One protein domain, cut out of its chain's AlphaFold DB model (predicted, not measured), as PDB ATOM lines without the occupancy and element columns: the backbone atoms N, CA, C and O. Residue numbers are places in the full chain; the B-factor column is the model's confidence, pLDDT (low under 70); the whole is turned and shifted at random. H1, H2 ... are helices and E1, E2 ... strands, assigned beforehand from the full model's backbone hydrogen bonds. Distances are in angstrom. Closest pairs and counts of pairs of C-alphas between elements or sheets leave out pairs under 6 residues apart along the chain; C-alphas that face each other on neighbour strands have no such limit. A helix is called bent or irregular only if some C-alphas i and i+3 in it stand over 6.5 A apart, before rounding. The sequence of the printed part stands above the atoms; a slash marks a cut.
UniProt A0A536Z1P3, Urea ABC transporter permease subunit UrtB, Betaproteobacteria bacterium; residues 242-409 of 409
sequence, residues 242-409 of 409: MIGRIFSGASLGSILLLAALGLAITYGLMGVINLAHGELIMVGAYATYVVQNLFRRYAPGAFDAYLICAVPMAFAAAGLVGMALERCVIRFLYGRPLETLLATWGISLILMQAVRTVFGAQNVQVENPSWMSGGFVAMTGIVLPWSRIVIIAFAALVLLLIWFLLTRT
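What this domain is: This is residues 242 to 409 of the 409 residues of the protein "Urea ABC transporter permease subunit UrtB" of Betaproteobacteria bacterium (UniProt A0A536Z1P3). Two groups of helices meet at few places: H1 and H5 cross as a slim X, with a small strand hairpin, E1 and E2, near the first residues of H1, while H2 and H3 form a helical hairpin with H4 near Glu 279 of H2. Residues 403 to 409, of which 403 to 408 belong to H5, stick out. The printed part has 168 residues with five named helices and two named strands, in the order H1, H2, H3, H4, E1, E2, H5; the sheet, E1 - E2, is antiparallel and the class is mostly helix. The whole is only just compact, close to loose, with a radius of gyration of the C-alphas of 18.4 A and spans of 57 by 40 by 31 A.

How they stand to each other: H1, residues 242 to 270, has a kink of 26 degrees near residue 256. A short link leads to H2, residues 277 to 298; H1 and H2 are close but not clearly touching, with the closest C-alphas, those of Leu 263 and His 277, 6.9 A apart. H3, residues 300 to 328, has a kink of 57 degrees near residue 307 and is irregular, with C-alphas 301 and 304 7.9 A apart. H2 and H3, a hairpin, touch and run opposite ways at a tilt of 35.0 degrees, only just steep; their closest C-alphas, Gly 284 and Ala 314, are 4.0 A apart. H4, residues 337 to 359, only just touches H2, with 3 pairs of C-alphas within 8 A, the closest being Glu 279 and Ser 348 at 6.2 A; they run the same way at a shallow tilt of 22 degrees. E1, residues 375 to 379, and E2, residues 382 to 385, form an antiparallel hairpin, with N 376 and O 384 within hydrogen-bond range at 2.8 A. H5, residues 386 to 408, touches H1 with residues 388 to 398 alone; their closest C-alphas, Ser 254 and Ile 392, are 5.6 A apart, and they run the same way at a tilt of 37 degrees, only just steep. H5 is apart from H2, H3 and H4. Every O i to N i+4 pair is within hydrogen-bond range in H1, H2, H4 and H5; in H3 it is 18 of 25.

Where its parts are: H1 begins at C-alpha 242, (108.984, 145.292, 129.663), and is 41.0 A long. H2 is 32.0 A, H3 39.1 A, H4 32.5 A and H5 32.6 A long; E1 is 11.5 A and E2 9.6 A. H4 ends at C-alpha 359, (120.382, 172.915, 155.442), and H5 at C-alpha 408, (113.070, 180.538, 114.836).

The domain as a whole: The two C-alphas farthest apart, those of Phe 332 and Thr 380, are 59.1 A apart. The printed part has no cut. The link from H4 to E1, residues 360 to 374, is long. The mean pLDDT of the printed part is 89.8; residues 379 to 381 and residue 409, the chain's last, are under 70.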
ATOM      1  N   MET A 242     108.243 144.585 130.704       88.56
ATOM      2  CA  MET A 242     108.984 145.292 129.663       88.56
ATOM      3  C   MET A 242     108.447 146.710 129.458       88.56
ATOM      4  O   MET A 242     109.236 147.653 129.415       88.56
ATOM      5  N   ILE A 243     107.124 146.895 129.408       87.25
ATOM      6  CA  ILE A 243     106.504 148.228 129.322       87.25
ATOM      7  C   ILE A 243     106.896 149.076 130.540       87.25
ATOM      8  O   ILE A 243     107.336 150.216 130.384       87.25
ATOM      9  N   GLY A 244     106.804 148.512 131.748       88.56
ATOM     10  CA  GLY A 244     107.191 149.199 132.982       88.56
ATOM     11  C   GLY A 244     108.674 149.593 133.010       88.56
ATOM     12  O   GLY A 244     109.025 150.697 133.442       88.56
ATOM     13  N   ARG A 245     109.554 148.727 132.496       90.94
ATOM     14  CA  ARG A 245     110.997 148.985 132.366       90.94
ATOM     15  C   ARG A 245     111.296 150.056 131.326       90.94
ATOM     16  O   ARG A 245     112.065 150.964 131.631       90.94
ATOM     17  N   ILE A 246     110.674 149.998 130.146       93.19
ATOM     18  CA  ILE A 246     110.807 151.032 129.108       93.19
ATOM     19  C   ILE A 246     110.348 152.379 129.662       93.19
ATOM     20  O   ILE A 246     111.064 153.366 129.530       93.19
ATOM     21  N   PHE A 247     109.198 152.423 130.340       93.12
ATOM     22  CA  PHE A 247     108.692 153.645 130.958       93.12
ATOM     23  C   PHE A 247     109.646 154.191 132.029       93.12
ATOM     24  O   PHE A 247     109.948 155.384 132.055       93.12
ATOM     25  N   SER A 248     110.162 153.324 132.902       91.88
ATOM     26  CA  SER A 248     111.124 153.718 133.937       91.88
ATOM     27  C   SER A 248     112.438 154.216 133.332       91.88
ATOM     28  O   SER A 248     112.991 155.210 133.804       91.88
ATOM     29  N   GLY A 249     112.901 153.571 132.258       95.12
ATOM     30  CA  GLY A 249     114.059 153.987 131.473       95.12
ATOM     31  C   GLY A 249     113.839 155.332 130.784       95.12
ATOM     32  O   GLY A 249     114.692 156.204 130.887       95.12
ATOM     33  N   ALA A 250     112.675 155.551 130.166       95.38
ATOM     34  CA  ALA A 250     112.294 156.827 129.562       95.38
ATOM     35  C   ALA A 250     112.199 157.945 130.611       95.38
ATOM     36  O   ALA A 250     112.687 159.051 130.389       95.38
ATOM     37  N   SER A 251     111.640 157.649 131.786       95.00
ATOM     38  CA  SER A 251     111.585 158.573 132.919       95.00
ATOM     39  C   SER A 251     112.983 158.965 133.398       95.00
ATOM     40  O   SER A 251     113.287 160.154 133.458       95.00
ATOM     41  N   LEU A 252     113.858 157.997 133.686       95.81
ATOM     42  CA  LEU A 252     115.234 158.285 134.099       95.81
ATOM     43  C   LEU A 252     116.005 159.024 132.995       95.81
ATOM     44  O   LEU A 252     116.678 160.017 133.263       95.81
ATOM     45  N   GLY A 253     115.844 158.585 131.747       96.56
ATOM     46  CA  GLY A 253     116.431 159.204 130.567       96.56
ATOM     47  C   GLY A 253     115.992 160.653 130.380       96.56
ATOM     48  O   GLY A 253     116.824 161.484 130.053       96.56
ATOM     49  N   SER A 254     114.732 160.992 130.662       96.19
ATOM     50  CA  SER A 254     114.230 162.370 130.570       96.19
ATOM     51  C   SER A 254     114.879 163.314 131.591       96.19
ATOM     52  O   SER A 254     115.191 164.458 131.264       96.19
ATOM     53  N   ILE A 255     115.166 162.823 132.802       93.31
ATOM     54  CA  ILE A 255     115.892 163.581 133.832       93.31
ATOM     55  C   ILE A 255     117.337 163.811 133.385       93.31
ATOM     56  O   ILE A 255     117.834 164.936 133.438       93.31
ATOM     57  N   LEU A 256     118.001 162.754 132.907       94.25
ATOM     58  CA  LEU A 256     119.368 162.842 132.395       94.25
ATOM     59  C   LEU A 256     119.452 163.748 131.160       94.25
ATOM     60  O   LEU A 256     120.388 164.534 131.052       94.25
ATOM     61  N   LEU A 257     118.455 163.694 130.273       94.50
ATOM     62  CA  LEU A 257     118.326 164.568 129.108       94.50
ATOM     63  C   LEU A 257     118.241 166.034 129.533       94.50
ATOM     64  O   LEU A 257     118.985 166.847 129.000       94.50
ATOM     65  N   LEU A 258     117.383 166.375 130.500       92.38
ATOM     66  CA  LEU A 258     117.269 167.744 131.016       92.38
ATOM     67  C   LEU A 258     118.592 168.248 131.609       92.38
ATOM     68  O   LEU A 258     119.015 169.368 131.320       92.38
ATOM     69  N   ALA A 259     119.270 167.415 132.402       91.06
ATOM     70  CA  ALA A 259     120.561 167.762 132.989       91.06
ATOM     71  C   ALA A 259     121.648 167.960 131.916       91.06
ATOM     72  O   ALA A 259     122.389 168.948 131.961       91.06
ATOM     73  N   ALA A 260     121.711 167.051 130.937       91.31
ATOM     74  CA  ALA A 260     122.657 167.090 129.827       91.31
ATOM     75  C   ALA A 260     122.397 168.267 128.881       91.31
ATOM     76  O   ALA A 260     123.345 168.893 128.422       91.31
ATOM     77  N   LEU A 261     121.134 168.614 128.628       90.62
ATOM     78  CA  LEU A 261     120.753 169.756 127.799       90.62
ATOM     79  C   LEU A 261     121.242 171.074 128.412       90.62
ATOM     80  O   LEU A 261     121.794 171.912 127.702       90.62
ATOM     81  N   GLY A 262     121.126 171.230 129.735       86.50
ATOM     82  CA  GLY A 262     121.692 172.382 130.444       86.50
ATOM     83  C   GLY A 262     123.219 172.467 130.321       86.50
ATOM     84  O   GLY A 262     123.765 173.544 130.072       86.50
ATOM     85  N   LEU A 263     123.913 171.330 130.429       87.56
ATOM     86  CA  LEU A 263     125.365 171.272 130.242       87.56
ATOM     87  C   LEU A 263     125.768 171.585 128.789       87.56
ATOM     88  O   LEU A 263     126.704 172.343 128.555       87.56
ATOM     89  N   ALA A 264     125.040 171.044 127.811       87.12
ATOM     90  CA  ALA A 264     125.298 171.259 126.392       87.12
ATOM     91  C   ALA A 264     125.142 172.734 125.997       87.12
ATOM     92  O   ALA A 264     125.970 173.254 125.256       87.12
ATOM     93  N   ILE A 265     124.124 173.424 126.524       83.88
ATOM     94  CA  ILE A 265     123.899 174.853 126.256       83.88
ATOM     95  C   ILE A 265     124.987 175.714 126.904       83.88
ATOM     96  O   ILE A 265     125.544 176.596 126.252       83.88
ATOM     97  N   THR A 266     125.319 175.458 128.173       79.19
ATOM     98  CA  THR A 266     126.341 176.245 128.885       79.19
ATOM     99  C   THR A 266     127.723 176.081 128.257       79.19
ATOM    100  O   THR A 266     128.398 177.078 128.004       79.19
ATOM    101  N   TYR A 267     128.118 174.849 127.925       78.94
ATOM    102  CA  TYR A 267     129.371 174.586 127.220       78.94
ATOM    103  C   TYR A 267     129.356 175.134 125.785       78.94
ATOM    104  O   TYR A 267     130.310 175.785 125.362       78.94
ATOM    105  N   GLY A 268     128.267 174.901 125.046       77.25
ATOM    106  CA  GLY A 268     128.152 175.237 123.626       77.25
ATOM    107  C   GLY A 268     128.201 176.734 123.327       77.25
ATOM    108  O   GLY A 268     128.725 177.119 122.287       77.25
ATOM    109  N   LEU A 269     127.699 177.579 124.235       74.75
ATOM    110  CA  LEU A 269     127.711 179.035 124.059       74.75
ATOM    111  C   LEU A 269     128.987 179.703 124.589       74.75
ATOM    112  O   LEU A 269     129.460 180.662 123.986       74.75
ATOM    113  N   MET A 270     129.535 179.230 125.716       71.31
ATOM    114  CA  MET A 270     130.656 179.904 126.391       71.31
ATOM    115  C   MET A 270     132.030 179.323 126.036       71.31
ATOM    116  O   MET A 270     133.041 179.976 126.280       71.31
ATOM    117  N   GLY A 271     132.103 178.109 125.476       71.69
ATOM    118  CA  GLY A 271     133.378 177.447 125.168       71.69
ATOM    119  C   GLY A 271     134.212 177.106 126.411       71.69
ATOM    120  O   GLY A 271     135.428 176.948 126.326       71.69
ATOM    121  N   VAL A 272     133.565 177.020 127.578       77.69
ATOM    122  CA  VAL A 272     134.187 176.829 128.892       77.69
ATOM    123  C   VAL A 272     133.581 175.608 129.580       77.69
ATOM    124  O   VAL A 272     132.362 175.441 129.618       77.69
ATOM    125  N   ILE A 273     134.433 174.764 130.169       80.19
ATOM    126  CA  ILE A 273     134.006 173.604 130.963       80.19
ATOM    127  C   ILE A 273     133.607 174.085 132.363       80.19
ATOM    128  O   ILE A 273     134.458 174.528 133.132       80.19
ATOM    129  N   ASN A 274     132.320 173.983 132.702       84.50
ATOM    130  CA  ASN A 274     131.800 174.320 134.026       84.50
ATOM    131  C   ASN A 274     131.524 173.050 134.849       84.50
ATOM    132  O   ASN A 274     130.511 172.386 134.627       84.50
ATOM    133  N   LEU A 275     132.390 172.729 135.821       86.94
ATOM    134  CA  LEU A 275     132.136 171.614 136.745       86.94
ATOM    135  C   LEU A 275     131.083 171.931 137.814       86.94
ATOM    136  O   LEU A 275     130.511 170.995 138.359       86.94
ATOM    137  N   ALA A 276     130.784 173.208 138.073       89.62
ATOM    138  CA  ALA A 276     129.812 173.630 139.086       89.62
ATOM    139  C   ALA A 276     128.339 173.501 138.629       89.62
ATOM    140  O   ALA A 276     127.419 174.018 139.269       89.62
ATOM    141  N   HIS A 277     128.093 172.876 137.472       89.62
ATOM    142  CA  HIS A 277     126.756 172.745 136.887       89.62
ATOM    143  C   HIS A 277     125.798 171.956 137.788       89.62
ATOM    144  O   HIS A 277     124.641 172.345 137.958       89.62
ATOM    145  N   GLY A 278     126.280 170.873 138.408       90.25
ATOM    146  CA  GLY A 278     125.472 170.056 139.317       90.25
ATOM    147  C   GLY A 278     125.000 170.839 140.544       90.25
ATOM    148  O   GLY A 278     123.893 170.641 141.039       90.25
ATOM    149  N   GLU A 279     125.801 171.798 140.990       93.38
ATOM    150  CA  GLU A 279     125.534 172.654 142.135       93.38
ATOM    151  C   GLU A 279     124.498 173.727 141.801       93.38
ATOM    152  O   GLU A 279     123.708 174.096 142.666       93.38
ATOM    153  N   LEU A 280     124.412 174.176 140.546       92.25
ATOM    154  CA  LEU A 280     123.305 175.026 140.097       92.25
ATOM    155  C   LEU A 280     121.976 174.254 140.073       92.25
ATOM    156  O   LEU A 280     120.952 174.790 140.506       92.25
ATOM    157  N   ILE A 281     121.991 172.981 139.655       93.06
ATOM    158  CA  ILE A 281     120.822 172.088 139.773       93.06
ATOM    159  C   ILE A 281     120.441 171.922 141.253       93.06
ATOM    160  O   ILE A 281     119.267 172.040 141.610       93.06
ATOM    161  N   MET A 282     121.432 171.714 142.128       94.44
ATOM    162  CA  MET A 282     121.237 171.632 143.577       94.44
ATOM    163  C   MET A 282     120.580 172.905 144.130       94.44
ATOM    164  O   MET A 282     119.594 172.805 144.856       94.44
ATOM    165  N   VAL A 283     121.062 174.099 143.769       95.50
ATOM    166  CA  VAL A 283     120.460 175.377 144.194       95.50
ATOM    167  C   VAL A 283     118.977 175.446 143.812       95.50
ATOM    168  O   VAL A 283     118.153 175.819 144.648       95.50
ATOM    169  N   GLY A 284     118.608 175.028 142.596       95.00
ATOM    170  CA  GLY A 284     117.206 174.958 142.170       95.00
ATOM    171  C   GLY A 284     116.362 173.977 143.000       95.00
ATOM    172  O   GLY A 284     115.229 174.288 143.385       95.00
ATOM    173  N   ALA A 285     116.920 172.814 143.342       94.31
ATOM    174  CA  ALA A 285     116.257 171.832 144.202       94.31
ATOM    175  C   ALA A 285     116.024 172.372 145.628       94.31
ATOM    176  O   ALA A 285     114.921 172.253 146.164       94.31
ATOM    177  N   TYR A 286     117.016 173.042 146.223       95.62
ATOM    178  CA  TYR A 286     116.865 173.659 147.546       95.62
ATOM    179  C   TYR A 286     115.931 174.873 147.530       95.62
ATOM    180  O   TYR A 286     115.169 175.062 148.476       95.62
ATOM    181  N   ALA A 287     115.905 175.658 146.450       96.12
ATOM    182  CA  ALA A 287     114.903 176.708 146.273       96.12
ATOM    183  C   ALA A 287     113.481 176.120 146.265       96.12
ATOM    184  O   ALA A 287     112.593 176.638 146.943       96.12
ATOM    185  N   THR A 288     113.283 174.987 145.585       95.50
ATOM    186  CA  THR A 288     112.006 174.252 145.588       95.50
ATOM    187  C   THR A 288     111.625 173.790 146.996       95.50
ATOM    188  O   THR A 288     110.485 173.985 147.420       95.50
ATOM    189  N   TYR A 289     112.582 173.249 147.755       95.69
ATOM    190  CA  TYR A 289     112.384 172.857 149.153       95.69
ATOM    191  C   TYR A 289     111.989 174.042 150.053       95.69
ATOM    192  O   TYR A 289     111.064 173.934 150.862       95.69
ATOM    193  N   VAL A 290     112.644 175.197 149.902       95.31
ATOM    194  CA  VAL A 290     112.305 176.413 150.660       95.31
ATOM    195  C   VAL A 290     110.889 176.887 150.329       95.31
ATOM    196  O   VAL A 290     110.112 177.159 151.246       95.31
ATOM    197  N   VAL A 291     110.518 176.928 149.043       95.88
ATOM    198  CA  VAL A 291     109.165 177.323 148.612       95.88
ATOM    199  C   VAL A 291     108.114 176.368 149.171       95.88
ATOM    200  O   VAL A 291     107.113 176.820 149.722       95.88
ATOM    201  N   GLN A 292     108.354 175.059 149.109       94.94
ATOM    202  CA  GLN A 292     107.457 174.069 149.700       94.94
ATOM    203  C   GLN A 292     107.209 174.338 151.192       94.94
ATOM    204  O   GLN A 292     106.062 174.356 151.638       94.94
ATOM    205  N   ASN A 293     108.268 174.558 151.976       93.88
ATOM    206  CA  ASN A 293     108.138 174.822 153.410       93.88
ATOM    207  C   ASN A 293     107.397 176.129 153.701       93.88
ATOM    208  O   ASN A 293     106.639 176.209 154.670       93.88
ATOM    209  N   LEU A 294     107.572 177.137 152.844       94.31
ATOM    210  CA  LEU A 294     106.829 178.385 152.938       94.31
ATOM    211  C   LEU A 294     105.323 178.146 152.754       94.31
ATOM    212  O   LEU A 294     104.528 178.612 153.568       94.31
ATOM    213  N   PHE A 295     104.938 177.353 151.753       93.94
ATOM    214  CA  PHE A 295     103.541 176.974 151.535       93.94
ATOM    215  C   PHE A 295     102.974 176.165 152.704       93.94
ATOM    216  O   PHE A 295     101.881 176.471 153.170       93.94
ATOM    217  N   ARG A 296     103.723 175.203 153.258       91.19
ATOM    218  CA  ARG A 296     103.274 174.449 154.446       91.19
ATOM    219  C   ARG A 296     102.993 175.349 155.639       91.19
ATOM    220  O   ARG A 296     102.017 175.134 156.350       91.19
ATOM    221  N   ARG A 297     103.861 176.336 155.869       92.69
ATOM    222  CA  ARG A 297     103.779 177.209 157.041       92.69
ATOM    223  C   ARG A 297     102.716 178.295 156.901       92.69
ATOM    224  O   ARG A 297     102.031 178.578 157.878       92.69
ATOM    225  N   TYR A 298     102.599 178.910 155.725       92.19
ATOM    226  CA  TYR A 298     101.778 180.111 155.531       92.19
ATOM    227  C   TYR A 298     100.501 179.880 154.713       92.19
ATOM    228  O   TYR A 298      99.563 180.662 154.841       92.19
ATOM    229  N   ALA A 299     100.428 178.827 153.896       89.38
ATOM    230  CA  ALA A 299      99.287 178.562 153.014       89.38
ATOM    231  C   ALA A 299      99.017 177.051 152.828       89.38
ATOM    232  O   ALA A 299      99.035 176.556 151.697       89.38
ATOM    233  N   PRO A 300      98.724 176.295 153.907       87.50
ATOM    234  CA  PRO A 300      98.555 174.841 153.827       87.50
ATOM    235  C   PRO A 300      97.401 174.417 152.904       87.50
ATOM    236  O   PRO A 300      97.486 173.379 152.255       87.50
ATOM    237  N   GLY A 301      96.348 175.236 152.776       87.12
ATOM    238  CA  GLY A 301      95.226 174.968 151.867       87.12
ATOM    239  C   GLY A 301      95.562 175.101 150.376       87.12
ATOM    240  O   GLY A 301      94.826 174.582 149.547       87.12
ATOM    241  N   ALA A 302      96.668 175.767 150.031       89.00
ATOM    242  CA  ALA A 302      97.146 175.930 148.658       89.00
ATOM    243  C   ALA A 302      98.417 175.108 148.386       89.00
ATOM    244  O   ALA A 302      99.121 175.373 147.410       89.00
ATOM    245  N   PHE A 303      98.728 174.128 149.246       89.50
ATOM    246  CA  PHE A 303      99.954 173.342 149.140       89.50
ATOM    247  C   PHE A 303     100.103 172.710 147.755       89.50
ATOM    248  O   PHE A 303     101.156 172.846 147.153       89.50
ATOM    249  N   ASP A 304      99.042 172.150 147.177       88.88
ATOM    250  CA  ASP A 304      99.104 171.480 145.870       88.88
ATOM    251  C   ASP A 304      99.566 172.370 144.699       88.88
ATOM    252  O   ASP A 304      99.996 171.852 143.664       88.88
ATOM    253  N   ALA A 305      99.516 173.696 144.857       89.00
ATOM    254  CA  ALA A 305      99.962 174.666 143.860       89.00
ATOM    255  C   ALA A 305     101.422 175.125 144.050       89.00
ATOM    256  O   ALA A 305     101.915 175.906 143.233       89.00
ATOM    257  N   TYR A 306     102.142 174.651 145.081       93.00
ATOM    258  CA  TYR A 306     103.483 175.154 145.413       93.00
ATOM    259  C   TYR A 306     104.471 175.019 144.242       93.00
ATOM    260  O   TYR A 306     105.314 175.896 144.056       93.00
ATOM    261  N   LEU A 307     104.351 173.963 143.419       90.44
ATOM    262  CA  LEU A 307     105.229 173.728 142.267       90.44
ATOM    263  C   LEU A 307     105.166 174.848 141.221       90.44
ATOM    264  O   LEU A 307     106.193 175.171 140.626       90.44
ATOM    265  N   ILE A 308     104.003 175.479 141.033       91.38
ATOM    266  CA  ILE A 308     103.826 176.584 140.077       91.38
ATOM    267  C   ILE A 308     104.697 177.779 140.480       91.38
ATOM    268  O   ILE A 308     105.264 178.448 139.622       91.38
ATOM    269  N   CYS A 309     104.848 178.024 141.783       93.00
ATOM    270  CA  CYS A 309     105.737 179.058 142.314       93.00
ATOM    271  C   CYS A 309     107.186 178.572 142.441       93.00
ATOM    272  O   CYS A 309     108.122 179.353 142.260       93.00
ATOM    273  N   ALA A 310     107.384 177.289 142.746       94.50
ATOM    274  CA  ALA A 310     108.700 176.715 142.973       94.50
ATOM    275  C   ALA A 310     109.536 176.656 141.696       94.50
ATOM    276  O   ALA A 310     110.720 176.967 141.753       94.50
ATOM    277  N   VAL A 311     108.934 176.321 140.548       92.19
ATOM    278  CA  VAL A 311     109.654 176.237 139.269       92.19
ATOM    279  C   VAL A 311     110.282 177.592 138.891       92.19
ATOM    280  O   VAL A 311     111.508 177.641 138.776       92.19
ATOM    281  N   PRO A 312     109.540 178.715 138.782       94.69
ATOM    282  CA  PRO A 312     110.139 180.027 138.532       94.69
ATOM    283  C   PRO A 312     111.173 180.431 139.583       94.69
ATOM    284  O   PRO A 312     112.214 180.980 139.234       94.69
ATOM    285  N   MET A 313     110.917 180.139 140.863       96.31
ATOM    286  CA  MET A 313     111.853 180.470 141.938       96.31
ATOM    287  C   MET A 313     113.154 179.664 141.845       96.31
ATOM    288  O   MET A 313     114.226 180.207 142.095       96.31
ATOM    289  N   ALA A 314     113.090 178.394 141.440       95.81
ATOM    290  CA  ALA A 314     114.261 177.557 141.214       95.81
ATOM    291  C   ALA A 314     115.123 178.104 140.069       95.81
ATOM    292  O   ALA A 314     116.336 178.239 140.234       95.81
ATOM    293  N   PHE A 315     114.501 178.494 138.949       93.44
ATOM    294  CA  PHE A 315     115.201 179.155 137.844       93.44
ATOM    295  C   PHE A 315     115.788 180.507 138.260       93.44
ATOM    296  O   PHE A 315     116.934 180.800 137.923       93.44
ATOM    297  N   ALA A 316     115.045 181.316 139.019       96.38
ATOM    298  CA  ALA A 316     115.523 182.605 139.506       96.38
ATOM    299  C   ALA A 316     116.718 182.443 140.457       96.38
ATOM    300  O   ALA A 316     117.731 183.113 140.281       96.38
ATOM    301  N   ALA A 317     116.642 181.525 141.422       96.75
ATOM    302  CA  ALA A 317     117.723 181.260 142.365       96.75
ATOM    303  C   ALA A 317     118.983 180.744 141.654       96.75
ATOM    304  O   ALA A 317     120.067 181.298 141.845       96.75
ATOM    305  N   ALA A 318     118.845 179.736 140.786       94.12
ATOM    306  CA  ALA A 318     119.964 179.210 140.008       94.12
ATOM    307  C   ALA A 318     120.550 180.272 139.062       94.12
ATOM    308  O   ALA A 318     121.768 180.400 138.962       94.12
ATOM    309  N   GLY A 319     119.702 181.081 138.420       93.12
ATOM    310  CA  GLY A 319     120.115 182.176 137.542       93.12
ATOM    311  C   GLY A 319     120.842 183.302 138.279       93.12
ATOM    312  O   GLY A 319     121.837 183.815 137.773       93.12
ATOM    313  N   LEU A 320     120.405 183.661 139.489       96.12
ATOM    314  CA  LEU A 320     121.083 184.650 140.334       96.12
ATOM    315  C   LEU A 320     122.460 184.158 140.783       96.12
ATOM    316  O   LEU A 320     123.432 184.907 140.686       96.12
ATOM    317  N   VAL A 321     122.562 182.899 141.222       94.69
ATOM    318  CA  VAL A 321     123.855 182.292 141.572       94.69
ATOM    319  C   VAL A 321     124.753 182.216 140.338       94.69
ATOM    320  O   VAL A 321     125.895 182.662 140.396       94.69
ATOM    321  N   GLY A 322     124.234 181.749 139.201       91.44
ATOM    322  CA  GLY A 322     124.966 181.713 137.936       91.44
ATOM    323  C   GLY A 322     125.472 183.092 137.507       91.44
ATOM    324  O   GLY A 322     126.640 183.236 137.164       91.44
ATOM    325  N   MET A 323     124.641 184.134 137.612       92.44
ATOM    326  CA  MET A 323     125.028 185.515 137.304       92.44
ATOM    327  C   MET A 323     126.113 186.042 138.252       92.44
ATOM    328  O   MET A 323     127.006 186.771 137.819       92.44
ATOM    329  N   ALA A 324     126.047 185.688 139.538       94.25
ATOM    330  CA  ALA A 324     127.080 186.041 140.504       94.25
ATOM    331  C   ALA A 324     128.416 185.359 140.163       94.25
ATOM    332  O   ALA A 324     129.449 186.025 140.132       94.25
ATOM    333  N   LEU A 325     128.398 184.063 139.838       90.75
ATOM    334  CA  LEU A 325     129.594 183.326 139.414       90.75
ATOM    335  C   LEU A 325     130.189 183.891 138.122       90.75
ATOM    336  O   LEU A 325     131.405 184.068 138.023       90.75
ATOM    337  N   GLU A 326     129.327 184.225 137.163       89.56
ATOM    338  CA  GLU A 326     129.718 184.809 135.887       89.56
ATOM    339  C   GLU A 326     130.460 186.133 136.081       89.56
ATOM    340  O   GLU A 326     131.580 186.307 135.597       89.56
ATOM    341  N   ARG A 327     129.867 187.064 136.841       90.06
ATOM    342  CA  ARG A 327     130.455 188.394 137.044       90.06
ATOM    343  C   ARG A 327     131.691 188.386 137.930       90.06
ATOM    344  O   ARG A 327     132.551 189.236 137.727       90.06
ATOM    345  N   CYS A 328     131.763 187.490 138.911       92.50
ATOM    346  CA  CYS A 328     132.830 187.513 139.910       92.50
ATOM    347  C   CYS A 328     134.027 186.634 139.544       92.50
ATOM    348  O   CYS A 328     135.131 186.925 139.997       92.50
ATOM    349  N   VAL A 329     133.831 185.563 138.769       90.00
ATOM    350  CA  VAL A 329     134.888 184.570 138.524       90.00
ATOM    351  C   VAL A 329     135.044 184.269 137.041       90.00
ATOM    352  O   VAL A 329     136.110 184.515 136.482       90.00
ATOM    353  N   ILE A 330     133.994 183.764 136.391       86.25
ATOM    354  CA  ILE A 330     134.114 183.141 135.064       86.25
ATOM    355  C   ILE A 330     134.554 184.162 134.006       86.25
ATOM    356  O   ILE A 330     135.495 183.894 133.258       86.25
ATOM    357  N   ARG A 331     133.979 185.373 134.011       87.19
ATOM    358  CA  ARG A 331     134.335 186.433 133.056       87.19
ATOM    359  C   ARG A 331     135.821 186.812 133.075       87.19
ATOM    360  O   ARG A 331     136.352 187.231 132.049       87.19
ATOM    361  N   PHE A 332     136.499 186.680 134.216       87.44
ATOM    362  CA  PHE A 332     137.925 187.005 134.346       87.44
ATOM    363  C   PHE A 332     138.852 185.892 133.844       87.44
ATOM    364  O   PHE A 332     140.038 186.136 133.635       87.44
ATOM    365  N   LEU A 333     138.324 184.682 133.651       87.50
ATOM    366  CA  LEU A 333     139.086 183.490 133.271       87.50
ATOM    367  C   LEU A 333     138.827 183.055 131.819       87.50
ATOM    368  O   LEU A 333     139.335 182.023 131.374       87.50
ATOM    369  N   TYR A 334     138.077 183.853 131.054       82.56
ATOM    370  CA  TYR A 334     137.832 183.594 129.640       82.56
ATOM    371  C   TYR A 334     139.128 183.463 128.833       82.56
ATOM    372  O   TYR A 334     140.092 184.202 129.021       82.56
ATOM    373  N   GLY A 335     139.150 182.470 127.938       81.62
ATOM    374  CA  GLY A 335     140.331 182.093 127.155       81.62
ATOM    375  C   GLY A 335     141.329 181.182 127.884       81.62
ATOM    376  O   GLY A 335     142.304 180.757 127.269       81.62
ATOM    377  N   ARG A 336     141.097 180.839 129.164       89.75
ATOM    378  CA  ARG A 336     141.986 179.989 129.981       89.75
ATOM    379  C   ARG A 336     141.224 178.742 130.471       89.75
ATOM    380  O   ARG A 336     140.744 178.708 131.610       89.75
ATOM    381  N   PRO A 337     141.077 177.698 129.627       84.19
ATOM    382  CA  PRO A 337     140.174 176.574 129.902       84.19
ATOM    383  C   PRO A 337     140.567 175.754 131.139       84.19
ATOM    384  O   PRO A 337     139.696 175.377 131.918       84.19
ATOM    385  N   LEU A 338     141.864 175.521 131.369       87.44
ATOM    386  CA  LEU A 338     142.343 174.776 132.544       87.44
ATOM    387  C   LEU A 338     142.084 175.528 133.857       87.44
ATOM    388  O   LEU A 338     141.716 174.926 134.862       87.44
ATOM    389  N   GLU A 339     142.240 176.849 133.845       91.75
ATOM    390  CA  GLU A 339     142.024 177.683 135.030       91.75
ATOM    391  C   GLU A 339     140.546 177.789 135.369       91.75
ATOM    392  O   GLU A 339     140.176 177.693 136.536       91.75
ATOM    393  N   THR A 340     139.692 177.904 134.353       89.44
ATOM    394  CA  THR A 340     138.248 177.902 134.587       89.44
ATOM    395  C   THR A 340     137.755 176.555 135.117       89.44
ATOM    396  O   THR A 340     136.885 176.511 135.987       89.44
ATOM    397  N   LEU A 341     138.354 175.448 134.668       89.75
ATOM    398  CA  LEU A 341     138.062 174.114 135.189       89.75
ATOM    399  C   LEU A 341     138.401 174.012 136.687       89.75
ATOM    400  O   LEU A 341     137.556 173.605 137.485       89.75
ATOM    401  N   LEU A 342     139.601 174.443 137.089       92.50
ATOM    402  CA  LEU A 342     140.022 174.453 138.497       92.50
ATOM    403  C   LEU A 342     139.172 175.402 139.354       92.50
ATOM    404  O   LEU A 342     138.787 175.054 140.472       92.50
ATOM    405  N   ALA A 343     138.842 176.583 138.828       92.50
ATOM    406  CA  ALA A 343     138.018 177.562 139.526       92.50
ATOM    407  C   ALA A 343     136.592 177.045 139.761       92.50
ATOM    408  O   ALA A 343     136.075 177.150 140.872       92.50
ATOM    409  N   THR A 344     135.962 176.448 138.744       92.62
ATOM    410  CA  THR A 344     134.600 175.901 138.866       92.62
ATOM    411  C   THR A 344     134.545 174.682 139.785       92.62
ATOM    412  O   THR A 344     133.577 174.532 140.526       92.62
ATOM    413  N   TRP A 345     135.606 173.875 139.845       93.94
ATOM    414  CA  TRP A 345     135.735 172.830 140.863       93.94
ATOM    415  C   TRP A 345     135.802 173.406 142.288       93.94
ATOM    416  O   TRP A 345     135.069 172.965 143.172       93.94
ATOM    417  N   GLY A 346     136.615 174.445 142.516       94.88
ATOM    418  CA  GLY A 346     136.679 175.127 143.814       94.88
ATOM    419  C   GLY A 346     135.343 175.761 144.222       94.88
ATOM    420  O   GLY A 346     134.917 175.638 145.370       94.88
ATOM    421  N   ILE A 347     134.640 176.385 143.272       94.69
ATOM    422  CA  ILE A 347     133.292 176.932 143.480       94.69
ATOM    423  C   ILE A 347     132.303 175.830 143.868       94.69
ATOM    424  O   ILE A 347     131.514 176.029 144.790       94.69
ATOM    425  N   SER A 348     132.350 174.676 143.197       94.06
ATOM    426  CA  SER A 348     131.505 173.520 143.514       94.06
ATOM    427  C   SER A 348     131.660 173.111 144.986       94.06
ATOM    428  O   SER A 348     130.663 173.013 145.708       94.06
ATOM    429  N   LEU A 349     132.899 173.001 145.486       95.06
ATOM    430  CA  LEU A 349     133.168 172.693 146.897       95.06
ATOM    431  C   LEU A 349     132.579 173.740 147.852       95.06
ATOM    432  O   LEU A 349     131.971 173.382 148.865       95.06
ATOM    433  N   ILE A 350     132.729 175.026 147.525       95.94
ATOM    434  CA  ILE A 350     132.185 176.126 148.331       95.94
ATOM    435  C   ILE A 350     130.655 176.057 148.365       95.94
ATOM    436  O   ILE A 350     130.069 176.153 149.442       95.94
ATOM    437  N   LEU A 351     129.998 175.854 147.219       94.94
ATOM    438  CA  LEU A 351     128.537 175.768 147.130       94.94
ATOM    439  C   LEU A 351     127.989 174.552 147.881       94.94
ATOM    440  O   LEU A 351     127.032 174.689 148.645       94.94
ATOM    441  N   MET A 352     128.613 173.382 147.722       94.31
ATOM    442  CA  MET A 352     128.246 172.183 148.479       94.31
ATOM    443  C   MET A 352     128.365 172.414 149.987       94.31
ATOM    444  O   MET A 352     127.456 172.065 150.744       94.31
ATOM    445  N   GLN A 353     129.464 173.026 150.438       96.12
ATOM    446  CA  GLN A 353     129.671 173.297 151.858       96.12
ATOM    447  C   GLN A 353     128.714 174.373 152.388       96.12
ATOM    448  O   GLN A 353     128.217 174.248 153.509       96.12
ATOM    449  N   ALA A 354     128.406 175.399 151.595       95.06
ATOM    450  CA  ALA A 354     127.444 176.433 151.956       95.06
ATOM    451  C   ALA A 354     126.047 175.834 152.173       95.06
ATOM    452  O   ALA A 354     125.450 176.031 153.230       95.06
ATOM    453  N   VAL A 355     125.561 175.025 151.226       94.06
ATOM    454  CA  VAL A 355     124.273 174.327 151.354       94.06
ATOM    455  C   VAL A 355     124.269 173.399 152.566       94.06
ATOM    456  O   VAL A 355     123.336 173.450 153.363       94.06
ATOM    457  N   ARG A 356     125.336 172.619 152.778       94.00
ATOM    458  CA  ARG A 356     125.470 171.748 153.956       94.00
ATOM    459  C   ARG A 356     125.428 172.522 155.275       94.00
ATOM    460  O   ARG A 356     124.896 172.021 156.260       94.00
ATOM    461  N   THR A 357     125.982 173.730 155.303       95.69
ATOM    462  CA  THR A 357     125.996 174.585 156.499       95.69
ATOM    463  C   THR A 357     124.609 175.162 156.791       95.69
ATOM    464  O   THR A 357     124.227 175.261 157.953       95.69
ATOM    465  N   VAL A 358     123.838 175.509 155.755       94.19
ATOM    466  CA  VAL A 358     122.495 176.101 155.899       94.19
ATOM    467  C   VAL A 358     121.415 175.046 156.158       94.19
ATOM    468  O   VAL A 358     120.549 175.252 157.003       94.19
ATOM    469  N   PHE A 359     121.446 173.927 155.434       91.94
ATOM    470  CA  PHE A 359     120.382 172.915 155.442       91.94
ATOM    471  C   PHE A 359     120.756 171.625 156.184       91.94
ATOM    472  O   PHE A 359     119.891 170.789 156.435       91.94
ATOM    473  N   GLY A 360     122.023 171.469 156.568       91.88
ATOM    474  CA  GLY A 360     122.546 170.263 157.195       91.88
ATOM    475  C   GLY A 360     123.122 169.257 156.197       91.88
ATOM    476  O   GLY A 360     123.087 169.426 154.981       91.88
ATOM    477  N   ALA A 361     123.701 168.183 156.736       85.06
ATOM    478  CA  ALA A 361     124.334 167.119 155.953       85.06
ATOM    479  C   ALA A 361     123.356 166.067 155.406       85.06
ATOM    480  O   ALA A 361     123.752 165.262 154.564       85.06
ATOM    481  N   GLN A 362     122.125 166.041 155.918       89.06
ATOM    482  CA  GLN A 362     121.103 165.071 155.536       89.06
ATOM    483  C   GLN A 362     120.327 165.546 154.307       89.06
ATOM    484  O   GLN A 362     120.109 166.740 154.116       89.06
ATOM    485  N   ASN A 363     119.877 164.593 153.490       87.75
ATOM    486  CA  ASN A 363     119.049 164.897 152.331       87.75
ATOM    487  C   ASN A 363     117.682 165.419 152.781       87.75
ATOM    488  O   ASN A 363     116.962 164.744 153.519       87.75
ATOM    489  N   VAL A 364     117.312 166.598 152.287       90.69
ATOM    490  CA  VAL A 364     115.977 167.164 152.480       90.69
ATOM    491  C   VAL A 364     115.002 166.584 151.457       90.69
ATOM    492  O   VAL A 364     115.358 166.370 150.297       90.69
ATOM    493  N   GLN A 365     113.768 166.315 151.883       88.88
ATOM    494  CA  GLN A 365     112.738 165.739 151.021       88.88
ATOM    495  C   GLN A 365     111.728 166.795 150.571       88.88
ATOM    496  O   GLN A 365     111.280 167.644 151.346       88.88
ATOM    497  N   VAL A 366     111.361 166.708 149.297       90.19
ATOM    498  CA  VAL A 366     110.277 167.475 148.685       90.19
ATOM    499  C   VAL A 366     109.113 166.501 148.500       90.19
ATOM    500  O   VAL A 366     109.282 165.452 147.884       90.19
ATOM    501  N   GLU A 367     107.962 166.808 149.093       90.12
ATOM    502  CA  GLU A 367     106.751 165.996 148.983       90.12
ATOM    503  C   GLU A 367     106.018 166.306 147.685       90.12
ATOM    504  O   GLU A 367     105.904 167.458 147.271       90.12
ATOM    505  N   ASN A 368     105.454 165.267 147.077       88.50
ATOM    506  CA  ASN A 368     104.635 165.428 145.892       88.50
ATOM    507  C   ASN A 368     103.276 166.053 146.250       88.50
ATOM    508  O   ASN A 368     102.655 165.636 147.230       88.50
ATOM    509  N   PRO A 369     102.754 166.971 145.417       88.62
ATOM    510  CA  PRO A 369     101.351 167.368 145.475       88.62
ATOM    511  C   PRO A 369     100.396 166.181 145.336       88.62
ATOM    512  O   PRO A 369     100.744 165.149 144.748       88.62
ATOM    513  N   SER A 370      99.154 166.352 145.789       87.75
ATOM    514  CA  SER A 370      98.119 165.312 145.729       87.75
ATOM    515  C   SER A 370      97.883 164.777 144.306       87.75
ATOM    516  O   SER A 370      97.768 163.571 144.107       87.75
ATOM    517  N   TRP A 371      97.920 165.647 143.295       86.56
ATOM    518  CA  TRP A 371      97.725 165.303 141.880       86.56
ATOM    519  C   TRP A 371      98.930 164.603 141.226       86.56
ATOM    520  O   TRP A 371      98.773 163.947 140.200       86.56
ATOM    521  N   MET A 372     100.130 164.710 141.810       87.06
ATOM    522  CA  MET A 372     101.317 163.930 141.407       87.06
ATOM    523  C   MET A 372     101.500 162.661 142.237       87.06
ATOM    524  O   MET A 372     102.444 161.896 142.001       87.06
ATOM    525  N   SER A 373     100.659 162.477 143.251       86.56
ATOM    526  CA  SER A 373     100.727 161.348 144.161       86.56
ATOM    527  C   SER A 373      99.973 160.152 143.582       86.56
ATOM    528  O   SER A 373      98.964 160.289 142.893       86.56
ATOM    529  N   GLY A 374     100.495 158.954 143.840       87.25
ATOM    530  CA  GLY A 374      99.975 157.717 143.261       87.25
ATOM    531  C   GLY A 374     100.436 157.487 141.820       87.25
ATOM    532  O   GLY A 374     101.524 157.902 141.407       87.25
ATOM    533  N   GLY A 375      99.612 156.787 141.046       86.38
ATOM    534  CA  GLY A 375      99.930 156.462 139.664       86.38
ATOM    535  C   GLY A 375      98.736 155.937 138.884       86.38
ATOM    536  O   GLY A 375      97.705 155.572 139.446       86.38
ATOM    537  N   PHE A 376      98.899 155.920 137.570       84.56
ATOM    538  CA  PHE A 376      97.949 155.359 136.629       84.56
ATOM    539  C   PHE A 376      98.107 153.834 136.589       84.56
ATOM    540  O   PHE A 376      99.194 153.325 136.304       84.56
ATOM    541  N   VAL A 377      97.035 153.099 136.889       81.44
ATOM    542  CA  VAL A 377      97.017 151.634 136.799       81.44
ATOM    543  C   VAL A 377      96.837 151.258 135.331       81.44
ATOM    544  O   VAL A 377      95.729 151.306 134.809       81.44
ATOM    545  N   ALA A 378      97.940 150.934 134.655       73.00
ATOM    546  CA  ALA A 378      97.911 150.568 133.240       73.00
ATOM    547  C   ALA A 378      97.469 149.111 133.039       73.00
ATOM    548  O   ALA A 378      96.805 148.794 132.056       73.00
ATOM    549  N   MET A 379      97.845 148.230 133.969       69.88
ATOM    550  CA  MET A 379      97.517 146.804 133.962       69.88
ATOM    551  C   MET A 379      97.568 146.258 135.395       69.88
ATOM    552  O   MET A 379      98.160 146.884 136.279       69.88
ATOM    553  N   THR A 380      96.974 145.087 135.636       66.50
ATOM    554  CA  THR A 380      97.081 144.359 136.907       66.50
ATOM    555  C   THR A 380      98.547 144.227 137.326       66.50
ATOM    556  O   THR A 380      99.352 143.630 136.618       66.50
ATOM    557  N   GLY A 381      98.909 144.831 138.459       66.12
ATOM    558  CA  GLY A 381     100.279 144.818 138.988       66.12
ATOM    559  C   GLY A 381     101.227 145.889 138.428       66.12
ATOM    560  O   GLY A 381     102.338 146.013 138.937       66.12
ATOM    561  N   ILE A 382     100.812 146.703 137.446       76.94
ATOM    562  CA  ILE A 382     101.649 147.757 136.848       76.94
ATOM    563  C   ILE A 382     101.017 149.127 137.073       76.94
ATOM    564  O   ILE A 382     100.029 149.509 136.439       76.94
ATOM    565  N   VAL A 383     101.651 149.893 137.956       84.75
ATOM    566  CA  VAL A 383     101.278 151.273 138.267       84.75
ATOM    567  C   VAL A 383     102.354 152.207 137.727       84.75
ATOM    568  O   VAL A 383     103.509 152.132 138.140       84.75
ATOM    569  N   LEU A 384     101.975 153.095 136.807       88.69
ATOM    570  CA  LEU A 384     102.844 154.133 136.257       88.69
ATOM    571  C   LEU A 384     102.725 155.399 137.123       88.69
ATOM    572  O   LEU A 384     101.667 156.030 137.119       88.69
ATOM    573  N   PRO A 385     103.765 155.799 137.880       92.00
ATOM    574  CA  PRO A 385     103.670 156.940 138.788       92.00
ATOM    575  C   PRO A 385     103.422 158.256 138.047       92.00
ATOM    576  O   PRO A 385     104.146 158.580 137.101       92.00
ATOM    577  N   TRP A 386     102.468 159.059 138.528       92.56
ATOM    578  CA  TRP A 386     102.148 160.360 137.926       92.56
ATOM    579  C   TRP A 386     103.352 161.298 137.901       92.56
ATOM    580  O   TRP A 386     103.594 161.974 136.902       92.56
ATOM    581  N   SER A 387     104.173 161.270 138.952       91.38
ATOM    582  CA  SER A 387     105.406 162.055 139.033       91.38
ATOM    583  C   SER A 387     106.357 161.822 137.858       91.38
ATOM    584  O   SER A 387     106.933 162.770 137.332       91.38
ATOM    585  N   ARG A 388     106.485 160.574 137.394       93.19
ATOM    586  CA  ARG A 388     107.342 160.218 136.257       93.19
ATOM    587  C   ARG A 388     106.756 160.699 134.933       93.19
ATOM    588  O   ARG A 388     107.506 161.191 134.096       93.19
ATOM    589  N   ILE A 389     105.436 160.598 134.768       93.56
ATOM    590  CA  ILE A 389     104.726 161.089 133.576       93.56
ATOM    591  C   ILE A 389     104.919 162.603 133.439       93.56
ATOM    592  O   ILE A 389     105.287 163.083 132.370       93.56
ATOM    593  N   VAL A 390     104.735 163.345 134.535       92.88
ATOM    594  CA  VAL A 390     104.903 164.806 134.568       92.88
ATOM    595  C   VAL A 390     106.331 165.210 134.204       92.88
ATOM    596  O   VAL A 390     106.513 166.121 133.403       92.88
ATOM    597  N   ILE A 391     107.346 164.513 134.728       92.19
ATOM    598  CA  ILE A 391     108.753 164.793 134.400       92.19
ATOM    599  C   ILE A 391     109.042 164.547 132.913       92.19
ATOM    600  O   ILE A 391     109.679 165.384 132.280       92.19
ATOM    601  N   ILE A 392     108.548 163.444 132.337       95.38
ATOM    602  CA  ILE A 392     108.718 163.155 130.903       95.38
ATOM    603  C   ILE A 392     108.054 164.248 130.056       95.38
ATOM    604  O   ILE A 392     108.669 164.761 129.121       95.38
ATOM    605  N   ALA A 393     106.823 164.636 130.396       95.19
ATOM    606  CA  ALA A 393     106.097 165.690 129.692       95.19
ATOM    607  C   ALA A 393     106.818 167.045 129.796       95.19
ATOM    608  O   ALA A 393     106.950 167.754 128.801       95.19
ATOM    609  N   PHE A 394     107.340 167.379 130.978       93.06
ATOM    610  CA  PHE A 394     108.129 168.589 131.193       93.06
ATOM    611  C   PHE A 394     109.434 168.574 130.388       93.06
ATOM    612  O   PHE A 394     109.766 169.567 129.744       93.06
ATOM    613  N   ALA A 395     110.146 167.445 130.354       95.00
ATOM    614  CA  ALA A 395     111.355 167.290 129.550       95.00
ATOM    615  C   ALA A 395     111.078 167.468 128.052       95.00
ATOM    616  O   ALA A 395     111.809 168.189 127.373       95.00
ATOM    617  N   ALA A 396     109.998 166.865 127.546       95.62
ATOM    618  CA  ALA A 396     109.566 167.036 126.163       95.62
ATOM    619  C   ALA A 396     109.195 168.496 125.855       95.62
ATOM    620  O   ALA A 396     109.606 169.024 124.824       95.62
ATOM    621  N   LEU A 397     108.478 169.171 126.762       95.19
ATOM    622  CA  LEU A 397     108.135 170.589 126.630       95.19
ATOM    623  C   LEU A 397     109.387 171.470 126.546       95.19
ATOM    624  O   LEU A 397     109.483 172.309 125.653       95.19
ATOM    625  N   VAL A 398     110.353 171.274 127.449       92.25
ATOM    626  CA  VAL A 398     111.614 172.034 127.466       92.25
ATOM    627  C   VAL A 398     112.417 171.789 126.188       92.25
ATOM    628  O   VAL A 398     112.910 172.742 125.587       92.25
ATOM    629  N   LEU A 399     112.502 170.536 125.735       92.12
ATOM    630  CA  LEU A 399     113.179 170.184 124.488       92.12
ATOM    631  C   LEU A 399     112.530 170.873 123.280       92.12
ATOM    632  O   LEU A 399     113.236 171.466 122.468       92.12
ATOM    633  N   LEU A 400     111.197 170.832 123.177       94.00
ATOM    634  CA  LEU A 400     110.452 171.493 122.102       94.00
ATOM    635  C   LEU A 400     110.629 173.010 122.137       94.00
ATOM    636  O   LEU A 400     110.805 173.624 121.088       94.00
ATOM    637  N   LEU A 401     110.609 173.611 123.329       91.62
ATOM    638  CA  LEU A 401     110.798 175.049 123.502       91.62
ATOM    639  C   LEU A 401     112.198 175.477 123.059       91.62
ATOM    640  O   LEU A 401     112.328 176.459 122.334       91.62
ATOM    641  N   ILE A 402     113.233 174.728 123.443       88.56
ATOM    642  CA  ILE A 402     114.616 174.998 123.028       88.56
ATOM    643  C   ILE A 402     114.777 174.800 121.524       88.56
ATOM    644  O   ILE A 402     115.333 175.668 120.859       88.56
ATOM    645  N   TRP A 403     114.257 173.704 120.969       89.12
ATOM    646  CA  TRP A 403     114.286 173.468 119.526       89.12
ATOM    647  C   TRP A 403     113.597 174.595 118.752       89.12
ATOM    648  O   TRP A 403     114.149 175.110 117.783       89.12
ATOM    649  N   PHE A 404     112.416 175.022 119.201       92.50
ATOM    650  CA  PHE A 404     111.685 176.123 118.586       92.50
ATOM    651  C   PHE A 404     112.457 177.440 118.671       92.50
ATOM    652  O   PHE A 404     112.552 178.147 117.673       92.50
ATOM    653  N   LEU A 405     113.034 177.756 119.833       89.06
ATOM    654  CA  LEU A 405     113.827 178.969 120.020       89.06
ATOM    655  C   LEU A 405     115.017 178.968 119.054       89.06
ATOM    656  O   LEU A 405     115.149 179.904 118.281       89.06
ATOM    657  N   LEU A 406     115.791 177.881 119.004       84.00
ATOM    658  CA  LEU A 406     116.978 177.758 118.150       84.00
ATOM    659  C   LEU A 406     116.689 177.693 116.641       84.00
ATOM    660  O   LEU A 406     117.599 177.904 115.851       84.00
ATOM    661  N   THR A 407     115.471 177.331 116.228       89.12
ATOM    662  CA  THR A 407     115.096 177.244 114.802       89.12
ATOM    663  C   THR A 407     114.358 178.479 114.293       89.12
ATOM    664  O   THR A 407     114.310 178.694 113.082       89.12
ATOM    665  N   ARG A 408     113.759 179.282 115.185       75.69
ATOM    666  CA  ARG A 408     113.070 180.538 114.836       75.69
ATOM    667  C   ARG A 408     113.878 181.810 115.097       75.69
ATOM    668  O   ARG A 408     113.431 182.869 114.656       75.69
ATOM    669  N   THR A 409     115.006 181.729 115.793       54.12
ATOM    670  CA  THR A 409     116.028 182.787 115.853       54.12
ATOM    671  C   THR A 409     117.235 182.354 115.055       54.12
ATOM    672  O   THR A 409     117.760 183.192 114.293       54.12
TER     673      THR A 409